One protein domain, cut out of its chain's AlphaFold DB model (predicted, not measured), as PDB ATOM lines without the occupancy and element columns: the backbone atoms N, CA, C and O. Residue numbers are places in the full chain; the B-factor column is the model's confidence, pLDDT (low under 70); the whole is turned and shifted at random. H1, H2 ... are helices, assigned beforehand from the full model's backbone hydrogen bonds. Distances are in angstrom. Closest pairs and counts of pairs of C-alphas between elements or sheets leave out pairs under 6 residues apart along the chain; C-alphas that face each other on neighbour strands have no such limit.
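This is residues 437 to 508 of the 794 residues of an uncharacterized protein of Chlamydomonas incerta (UniProt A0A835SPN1). Three short helices are set as a triangle: H1 and H2 meet at a steep angle on one side, and H3 lies across from them, reaching neither. Two long stretches with no named element add to the body, residues 437 to 452 leading into H1 and residues 480 to 491 joining H2 to H3. The printed part has 72 residues with three named helices, H1, H2 and H3 in that order, and no named strand. Its class is all helix, though named helices hold 31 of the 72 residues. The whole is compact, with a radius of gyration of the C-alphas of 10.7 A, and spans 28 by 27 by 22 A.

Start at Lys 437 and go along residues 437 to 452, which hold no named element; their C-alphas lie 5 to 18 A from the mean of all C-alphas. Next comes H1, residues 453 to 462, and after a tight link of 5 residues H2, residues 468 to 479. H1 and H2 touch, with 10 pairs of C-alphas within 8 A. Look for the closest pair at Leu 456 and Ala 470, whose C-alphas are 4.9 A apart. H2 touches H1 with residues 468 to 471 alone. The two helices run opposite ways at a steep tilt of 62 degrees, 11.4 A from centre to centre. Past a long link of 12 residues you reach H3, residues 492 to 500, which is apart from both H1 and H2. In H1, H2 and H3, every O i to N i+4 pair is within hydrogen-bond range.

Find C-alpha 453 at (24.974, 23.215, -103.515); from there H1 runs 14.4 A to C-alpha 462. Then go to C-alpha 468 at (26.732, 14.038, -99.884), where H2, the longest helix with 12 residues, begins; it runs 16.7 A to C-alpha 479. H3 covers 12.4 A from C-alpha 492 to C-alpha 500, which you find at (4.849, 13.633, -98.987).

The outline is rounded. The two C-alphas farthest apart are those of Lys 437 and Lys 492, at 29.9 A, while the first and last printed C-alphas, of Lys 437 and Ser 508, are 20.3 A apart. The printed part has no cut. The link from H2 to H3, residues 480 to 491, is long, and its C-alphas lie 7 to 14 A from the mean of all C-alphas. In the B-factor column, the mean pLDDT of the printed part is 89.2; look at residues 437 to 445 for the nine values under 70, where the model's confidence is low.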
ATOM      1  N   LYS A 437      13.429  34.489-105.007       69.31
ATOM      2  CA  LYS A 437      13.323  34.300-103.556       69.31
ATOM      3  C   LYS A 437      13.382  32.798-103.270       69.31
ATOM      4  O   LYS A 437      12.715  32.024-103.961       69.31
ATOM      5  N   PRO A 438      14.153  32.354-102.264       56.62
ATOM      6  CA  PRO A 438      14.106  30.963-101.857       56.62
ATOM      7  C   PRO A 438      12.694  30.677-101.334       56.62
ATOM      8  O   PRO A 438      12.326  31.146-100.255       56.62
ATOM      9  N   ALA A 439      11.910  29.917-102.109       54.06
ATOM     10  CA  ALA A 439      10.668  29.313-101.635       54.06
ATOM     11  C   ALA A 439      10.974  28.649-100.291       54.06
ATOM     12  O   ALA A 439      11.970  27.911-100.195       54.06
ATOM     13  N   ARG A 440      10.206  29.003 -99.251       53.28
ATOM     14  CA  ARG A 440      10.620  28.681 -97.890       53.28
ATOM     15  C   ARG A 440      10.716  27.173 -97.740       53.28
ATOM     16  O   ARG A 440       9.935  26.406 -98.296       53.28
ATOM     17  N   LEU A 441      11.697  26.749 -96.963       52.16
ATOM     18  CA  LEU A 441      12.036  25.340 -96.830       52.16
ATOM     19  C   LEU A 441      11.030  24.547 -95.970       52.16
ATOM     20  O   LEU A 441      11.155  23.330 -95.868       52.16
ATOM     21  N   ASP A 442      10.042  25.237 -95.393       47.16
ATOM     22  CA  ASP A 442       8.860  24.718 -94.696       47.16
ATOM     23  C   ASP A 442       7.609  24.614 -95.606       47.16
ATOM     24  O   ASP A 442       6.550  24.201 -95.137       47.16
ATOM     25  N   GLN A 443       7.704  24.974 -96.895       48.69
ATOM     26  CA  GLN A 443       6.576  24.997 -97.835       48.69
ATOM     27  C   GLN A 443       6.586  23.819 -98.821       48.69
ATOM     28  O   GLN A 443       7.607  23.499 -99.444       48.69
ATOM     29  N   HIS A 444       5.392  23.255 -99.038       51.50
ATOM     30  CA  HIS A 444       5.101  22.373-100.167       51.50
ATOM     31  C   HIS A 444       5.502  23.020-101.500       51.50
ATOM     32  O   HIS A 444       5.328  24.222-101.702       51.50
ATOM     33  N   GLY A 445       6.003  22.210-102.434       65.19
ATOM     34  CA  GLY A 445       6.372  22.656-103.779       65.19
ATOM     35  C   GLY A 445       7.857  22.973-103.980       65.19
ATOM     36  O   GLY A 445       8.215  23.417-105.073       65.19
ATOM     37  N   THR A 446       8.721  22.726-102.984       86.62
ATOM     38  CA  THR A 446      10.185  22.887-103.097       86.62
ATOM     39  C   THR A 446      10.745  22.144-104.317       86.62
ATOM     40  O   THR A 446      10.582  20.936-104.455       86.62
ATOM     41  N   VAL A 447      11.463  22.861-105.183       91.69
ATOM     42  CA  VAL A 447      12.093  22.299-106.391       91.69
ATOM     43  C   VAL A 447      13.573  21.967-106.149       91.69
ATOM     44  O   VAL A 447      14.253  22.702-105.431       91.69
ATOM     45  N   ILE A 448      14.067  20.869-106.737       94.44
ATOM     46  CA  ILE A 448      15.478  20.433-106.690       94.44
ATOM     47  C   ILE A 448      16.328  21.147-107.756       94.44
ATOM     48  O   ILE A 448      17.393  21.678-107.443       94.44
ATOM     49  N   LEU A 449      15.882  21.159-109.019       95.31
ATOM     50  CA  LEU A 449      16.594  21.824-110.115       95.31
ATOM     51  C   LEU A 449      16.719  23.338-109.861       95.31
ATOM     52  O   LEU A 449      15.885  23.951-109.199       95.31
ATOM     53  N   GLY A 450      17.783  23.963-110.369       91.62
ATOM     54  CA  GLY A 450      18.006  25.403-110.195       91.62
ATOM     55  C   GLY A 450      18.321  25.842-108.756       91.62
ATOM     56  O   GLY A 450      18.387  27.050-108.503       91.62
ATOM     57  N   ARG A 451      18.526  24.903-107.820       92.38
ATOM     58  CA  ARG A 451      19.162  25.154-106.518       92.38
ATOM     59  C   ARG A 451      20.679  25.035-106.590       92.38
ATOM     60  O   ARG A 451      21.219  24.308-107.428       92.38
ATOM     61  N   ASP A 452      21.368  25.769-105.724       90.81
ATOM     62  CA  ASP A 452      22.814  25.643-105.546       90.81
ATOM     63  C   ASP A 452      23.183  24.531-104.544       90.81
ATOM     64  O   ASP A 452      22.327  23.850-103.977       90.81
ATOM     65  N   ALA A 453      24.485  24.294-104.368       91.62
ATOM     66  CA  ALA A 453      24.974  23.215-103.515       91.62
ATOM     67  C   ALA A 453      24.646  23.416-102.023       91.62
ATOM     68  O   ALA A 453      24.404  22.431-101.334       91.62
ATOM     69  N   ALA A 454      24.610  24.656-101.524       92.75
ATOM     70  CA  ALA A 454      24.328  24.936-100.119       92.75
ATOM     71  C   ALA A 454      22.841  24.722 -99.805       92.75
ATOM     72  O   ALA A 454      22.514  24.042 -98.837       92.75
ATOM     73  N   GLU A 455      21.943  25.201-100.669       92.88
ATOM     74  CA  GLU A 455      20.493  24.989-100.525       92.88
ATOM     75  C   GLU A 455      20.100  23.501-100.613       92.88
ATOM     76  O   GLU A 455      19.148  23.055 -99.968       92.88
ATOM     77  N   LEU A 456      20.821  22.713-101.422       93.81
ATOM     78  CA  LEU A 456      20.618  21.265-101.527       93.81
ATOM     79  C   LEU A 456      21.213  20.504-100.329       93.81
ATOM     80  O   LEU A 456      20.656  19.486 -99.913       93.81
ATOM     81  N   GLU A 457      22.309  20.986 -99.742       95.25
ATOM     82  CA  GLU A 457      22.839  20.461 -98.478       95.25
ATOM     83  C   GLU A 457      21.934  20.803 -97.289       95.25
ATOM     84  O   GLU A 457      21.740  19.957 -96.417       95.25
ATOM     85  N   GLU A 458      21.302  21.976 -97.287       93.44
ATOM     86  CA  GLU A 458      20.255  22.356 -96.333       93.44
ATOM     87  C   GLU A 458      18.967  21.534 -96.532       93.44
ATOM     88  O   GLU A 458      18.295  21.176 -95.563       93.44
ATOM     89  N   LEU A 459      18.632  21.161 -97.775       92.31
ATOM     90  CA  LEU A 459      17.587  20.172 -98.060       92.31
ATOM     91  C   LEU A 459      17.933  18.797 -97.485       92.31
ATOM     92  O   LEU A 459      17.094  18.220 -96.805       92.31
ATOM     93  N   ALA A 460      19.152  18.291 -97.679       94.38
ATOM     94  CA  ALA A 460      19.574  17.028 -97.071       94.38
ATOM     95  C   ALA A 460      19.538  17.089 -95.528       94.38
ATOM     96  O   ALA A 460      18.956  16.212 -94.882       94.38
ATOM     97  N   ALA A 461      20.093  18.149 -94.933       94.44
ATOM     98  CA  ALA A 461      20.216  18.295 -93.484       94.44
ATOM     99  C   ALA A 461      18.862  18.269 -92.748       94.44
ATOM    100  O   ALA A 461      18.771  17.670 -91.677       94.44
ATOM    101  N   ARG A 462      17.801  18.848 -93.332       90.69
ATOM    102  CA  ARG A 462      16.447  18.855 -92.740       90.69
ATOM    103  C   ARG A 462      15.842  17.462 -92.548       90.69
ATOM    104  O   ARG A 462      15.124  17.257 -91.578       90.69
ATOM    105  N   TYR A 463      16.188  16.494 -93.398       92.81
ATOM    106  CA  TYR A 463      15.778  15.085 -93.256       92.81
ATOM    107  C   TYR A 463      16.817  14.229 -92.510       92.81
ATOM    108  O   TYR A 463      16.846  13.005 -92.657       92.81
ATOM    109  N   GLY A 464      17.735  14.863 -91.769       95.38
ATOM    110  CA  GLY A 464      18.844  14.189 -91.089       95.38
ATOM    111  C   GLY A 464      19.844  13.516 -92.038       95.38
ATOM    112  O   GLY A 464      20.623  12.667 -91.605       95.38
ATOM    113  N   GLN A 465      19.827  13.845 -93.335       96.94
ATOM    114  CA  GLN A 465      20.660  13.178 -94.331       96.94
ATOM    115  C   GLN A 465      22.072  13.784 -94.394       96.94
ATOM    116  O   GLN A 465      22.230  15.007 -94.345       96.94
ATOM    117  N   PRO A 466      23.125  12.962 -94.582       96.69
ATOM    118  CA  PRO A 466      24.483  13.461 -94.785       96.69
ATOM    119  C   PRO A 466      24.608  14.360 -96.023       96.69
ATOM    120  O   PRO A 466      24.032  14.056 -97.065       96.69
ATOM    121  N   ARG A 467      25.451  15.402 -95.954       95.75
ATOM    122  CA  ARG A 467      25.646  16.413 -97.022       95.75
ATOM    123  C   ARG A 467      25.845  15.822 -98.427       95.75
ATOM    124  O   ARG A 467      25.294  16.347 -99.385       95.75
ATOM    125  N   PHE A 468      26.532  14.681 -98.572       96.00
ATOM    126  CA  PHE A 468      26.732  14.038 -99.884       96.00
ATOM    127  C   PHE A 468      25.423  13.633-100.597       96.00
ATOM    128  O   PHE A 468      25.409  13.504-101.821       96.00
ATOM    129  N   ARG A 469      24.314  13.463 -99.864       97.00
ATOM    130  CA  ARG A 469      22.989  13.180-100.431       97.00
ATOM    131  C   ARG A 469      22.449  14.329-101.288       97.00
ATOM    132  O   ARG A 469      21.749  14.064-102.262       97.00
ATOM    133  N   ALA A 470      22.837  15.574-100.999       95.56
ATOM    134  CA  ALA A 470      22.524  16.750-101.814       95.56
ATOM    135  C   ALA A 470      23.008  16.598-103.262       95.56
ATOM    136  O   ALA A 470      22.277  16.863-104.215       95.56
ATOM    137  N   LYS A 471      24.239  16.093-103.418       96.19
ATOM    138  CA  LYS A 471      24.833  15.803-104.721       96.19
ATOM    139  C   LYS A 471      24.053  14.704-105.454       96.19
ATOM    140  O   LYS A 471      23.775  14.866-106.635       96.19
ATOM    141  N   GLN A 472      23.646  13.639-104.760       97.00
ATOM    142  CA  GLN A 472      22.902  12.527-105.371       97.00
ATOM    143  C   GLN A 472      21.488  12.913-105.835       97.00
ATOM    144  O   GLN A 472      21.057  12.431-106.880       97.00
ATOM    145  N   LEU A 473      20.792  13.801-105.107       96.06
ATOM    146  CA  LEU A 473      19.526  14.390-105.570       96.06
ATOM    147  C   LEU A 473      19.712  15.116-106.907       96.06
ATOM    148  O   LEU A 473      18.985  14.858-107.863       96.06
ATOM    149  N   LEU A 474      20.708  16.005-106.978       96.50
ATOM    150  CA  LEU A 474      20.994  16.776-108.185       96.50
ATOM    151  C   LEU A 474      21.444  15.877-109.343       96.50
ATOM    152  O   LEU A 474      20.934  16.018-110.450       96.50
ATOM    153  N   GLU A 475      22.357  14.933-109.098       96.69
ATOM    154  CA  GLU A 475      22.825  13.983-110.114       96.69
ATOM    155  C   GLU A 475      21.673  13.160-110.701       96.69
ATOM    156  O   GLU A 475      21.630  13.005-111.916       96.69
ATOM    157  N   GLY A 476      20.701  12.719-109.893       96.62
ATOM    158  CA  GLY A 476      19.512  12.025-110.397       96.62
ATOM    159  C   GLY A 476      18.685  12.877-111.365       96.62
ATOM    160  O   GLY A 476      18.376  12.434-112.471       96.62
ATOM    161  N   VAL A 477      18.376  14.127-110.994       96.31
ATOM    162  CA  VAL A 477      17.608  15.057-111.851       96.31
ATOM    163  C   VAL A 477      18.364  15.393-113.143       96.31
ATOM    164  O   VAL A 477      17.764  15.425-114.217       96.31
ATOM    165  N   LEU A 478      19.687  15.574-113.068       95.62
ATOM    166  CA  LEU A 478      20.551  15.809-114.233       95.62
ATOM    167  C   LEU A 478      20.721  14.570-115.133       95.62
ATOM    168  O   LEU A 478      21.001  14.724-116.320       95.62
ATOM    169  N   GLN A 479      20.558  13.361-114.586       93.56
ATOM    170  CA  GLN A 479      20.597  12.086-115.319       93.56
ATOM    171  C   GLN A 479      19.256  11.703-115.963       93.56
ATOM    172  O   GLN A 479      19.222  10.757-116.746       93.56
ATOM    173  N   GLY A 480      18.173  12.433-115.677       91.31
ATOM    174  CA  GLY A 480      16.870  12.243-116.319       91.31
ATOM    175  C   GLY A 480      15.686  12.058-115.370       91.31
ATOM    176  O   GLY A 480      14.560  12.041-115.857       91.31
ATOM    177  N   ALA A 481      15.894  11.969-114.050       94.75
ATOM    178  CA  ALA A 481      14.796  11.820-113.089       94.75
ATOM    179  C   ALA A 481      13.773  12.962-113.217       94.75
ATOM    180  O   ALA A 481      14.133  14.145-113.190       94.75
ATOM    181  N   ARG A 482      12.497  12.591-113.348       92.31
ATOM    182  CA  ARG A 482      11.345  13.492-113.504       92.31
ATOM    183  C   ARG A 482      10.412  13.410-112.295       92.31
ATOM    184  O   ARG A 482       9.925  14.451-111.863       92.31
ATOM    185  N   SER A 483      10.298  12.246-111.659       92.69
ATOM    186  CA  SER A 483       9.837  12.090-110.275       92.69
ATOM    187  C   SER A 483      11.024  12.049-109.299       92.69
ATOM    188  O   SER A 483      12.153  11.723-109.669       92.69
ATOM    189  N   VAL A 484      10.779  12.341-108.019       94.31
ATOM    190  CA  VAL A 484      11.744  12.043-106.941       94.31
ATOM    191  C   VAL A 484      11.858  10.526-106.718       94.31
ATOM    192  O   VAL A 484      12.898  10.043-106.269       94.31
ATOM    193  N   GLU A 485      10.837   9.751-107.100       95.06
ATOM    194  CA  GLU A 485      10.846   8.281-107.057       95.06
ATOM    195  C   GLU A 485      11.969   7.676-107.909       95.06
ATOM    196  O   GLU A 485      12.628   6.730-107.463       95.06
ATOM    197  N   ASP A 486      12.243   8.273-109.073       94.81
ATOM    198  CA  ASP A 486      13.250   7.831-110.047       94.81
ATOM    199  C   ASP A 486      14.685   7.879-109.492       94.81
ATOM    200  O   ASP A 486      15.582   7.203-110.004       94.81
ATOM    201  N   ILE A 487      14.927   8.668-108.434       96.38
ATOM    202  CA  ILE A 487      16.252   8.892-107.834       96.38
ATOM    203  C   ILE A 487      16.648   7.680-106.969       96.38
ATOM    204  O   ILE A 487      16.756   7.728-105.744       96.38
ATOM    205  N   THR A 488      16.871   6.543-107.625       95.62
ATOM    206  CA  THR A 488      17.177   5.242-107.000       95.62
ATOM    207  C   THR A 488      18.460   5.219-106.163       95.62
ATOM    208  O   THR A 488      18.618   4.336-105.322       95.62
ATOM    209  N   THR A 489      19.344   6.208-106.326       95.62
ATOM    210  CA  THR A 489      20.585   6.387-105.550       95.62
ATOM    211  C   THR A 489      20.353   6.785-104.085       95.62
ATOM    212  O   THR A 489      21.277   6.681-103.266       95.62
ATOM    213  N   ILE A 490      19.136   7.218-103.727       96.12
ATOM    214  CA  ILE A 490      18.762   7.634-102.368       96.12
ATOM    215  C   ILE A 490      17.731   6.678-101.713       96.12
ATOM    216  O   ILE A 490      17.005   5.970-102.425       96.12
ATOM    217  N   PRO A 491      17.661   6.608-100.362       96.62
ATOM    218  CA  PRO A 491      16.806   5.654 -99.647       96.62
ATOM    219  C   PRO A 491      15.329   5.771-100.033       96.62
ATOM    220  O   PRO A 491      14.849   6.855-100.370       96.62
ATOM    221  N   LYS A 492      14.602   4.651 -99.979       96.50
ATOM    222  CA  LYS A 492      13.180   4.598-100.355       96.50
ATOM    223  C   LYS A 492      12.328   5.428 -99.392       96.50
ATOM    224  O   LYS A 492      11.412   6.128 -99.807       96.50
ATOM    225  N   GLU A 493      12.694   5.386 -98.119       96.38
ATOM    226  CA  GLU A 493      12.062   6.071 -96.996       96.38
ATOM    227  C   GLU A 493      12.185   7.588 -97.166       96.38
ATOM    228  O   GLU A 493      11.209   8.316 -97.003       96.38
ATOM    229  N   TRP A 494      13.365   8.065 -97.578       95.81
ATOM    230  CA  TRP A 494      13.588   9.489 -97.822       95.81
ATOM    231  C   TRP A 494      12.920   9.973 -99.116       95.81
ATOM    232  O   TRP A 494      12.373  11.070 -99.129       95.81
ATOM    233  N   ARG A 495      12.859   9.152-100.178       96.38
ATOM    234  CA  ARG A 495      12.027   9.469-101.357       96.38
ATOM    235  C   ARG A 495      10.561   9.657-100.970       96.38
ATOM    236  O   ARG A 495       9.977  10.667-101.342       96.38
ATOM    237  N   ALA A 496      10.000   8.747-100.172       94.88
ATOM    238  CA  ALA A 496       8.625   8.858 -99.688       94.88
ATOM    239  C   ALA A 496       8.387  10.133 -98.850       94.88
ATOM    240  O   ALA A 496       7.370  10.792 -99.039       94.88
ATOM    241  N   GLN A 497       9.334  10.518 -97.984       93.69
ATOM    242  CA  GLN A 497       9.274  11.778 -97.226       93.69
ATOM    243  C   GLN A 497       9.292  13.010 -98.142       93.69
ATOM    244  O   GLN A 497       8.413  13.859 -98.046       93.69
ATOM    245  N   LEU A 498      10.249  13.078 -99.074       93.69
ATOM    246  CA  LEU A 498      10.358  14.176-100.041       93.69
ATOM    247  C   LEU A 498       9.068  14.336-100.865       93.69
ATOM    248  O   LEU A 498       8.626  15.458-101.095       93.69
ATOM    249  N   LEU A 499       8.444  13.232-101.281       91.81
ATOM    250  CA  LEU A 499       7.183  13.243-102.033       91.81
ATOM    251  C   LEU A 499       5.996  13.698-101.174       91.81
ATOM    252  O   LEU A 499       5.200  14.509-101.638       91.81
ATOM    253  N   ALA A 500       5.897  13.223 -99.927       91.12
ATOM    254  CA  ALA A 500       4.849  13.633 -98.987       91.12
ATOM    255  C   ALA A 500       4.907  15.139 -98.668       91.12
ATOM    256  O   ALA A 500       3.872  15.799 -98.596       91.12
ATOM    257  N   ASP A 501       6.114  15.699 -98.577       89.94
ATOM    258  CA  ASP A 501       6.329  17.136 -98.394       89.94
ATOM    259  C   ASP A 501       6.178  17.937 -99.703       89.94
ATOM    260  O   ASP A 501       6.275  19.167 -99.700       89.94
ATOM    261  N   GLY A 502       5.904  17.288-100.838       88.94
ATOM    262  CA  GLY A 502       5.720  17.949-102.129       88.94
ATOM    263  C   GLY A 502       7.015  18.512-102.724       88.94
ATOM    264  O   GLY A 502       6.983  19.552-103.386       88.94
ATOM    265  N   VAL A 503       8.157  17.861-102.479       91.50
ATOM    266  CA  VAL A 503       9.429  18.152-103.155       91.50
ATOM    267  C   VAL A 503       9.403  17.584-104.573       91.50
ATOM    268  O   VAL A 503       9.023  16.436-104.799       91.50
ATOM    269  N   ARG A 504       9.818  18.396-105.547       92.06
ATOM    270  CA  ARG A 504       9.678  18.112-106.982       92.06
ATOM    271  C   ARG A 504      11.011  18.278-107.702       92.06
ATOM    272  O   ARG A 504      11.871  19.058-107.293       92.06
ATOM    273  N   THR A 505      11.190  17.560-108.803       94.38
ATOM    274  CA  THR A 505      12.425  17.624-109.604       94.38
ATOM    275  C   THR A 505      12.613  18.992-110.264       94.38
ATOM    276  O   THR A 505      13.727  19.508-110.274       94.38
ATOM    277  N   GLY A 506      11.525  19.599-110.752       92.81
ATOM    278  CA  GLY A 506      11.539  20.824-111.562       92.81
ATOM    279  C   GLY A 506      11.683  20.577-113.065       92.81
ATOM    280  O   GLY A 506      12.089  21.489-113.780       92.81
ATOM    281  N   ARG A 507      11.414  19.349-113.531       93.94
ATOM    282  CA  ARG A 507      11.336  18.993-114.957       93.94
ATOM    283  C   ARG A 507       9.912  19.249-115.478       93.94
ATOM    284  O   ARG A 507       8.964  18.830-114.819       93.94
ATOM    285  N   SER A 508       9.749  19.869-116.646       91.50
ATOM    286  CA  SER A 508       8.432  20.151-117.242       91.50
ATOM    287  C   SER A 508       7.909  18.989-118.096       91.50
ATOM    288  O   SER A 508       8.687  18.189-118.630       91.50
TER     289      SER A 508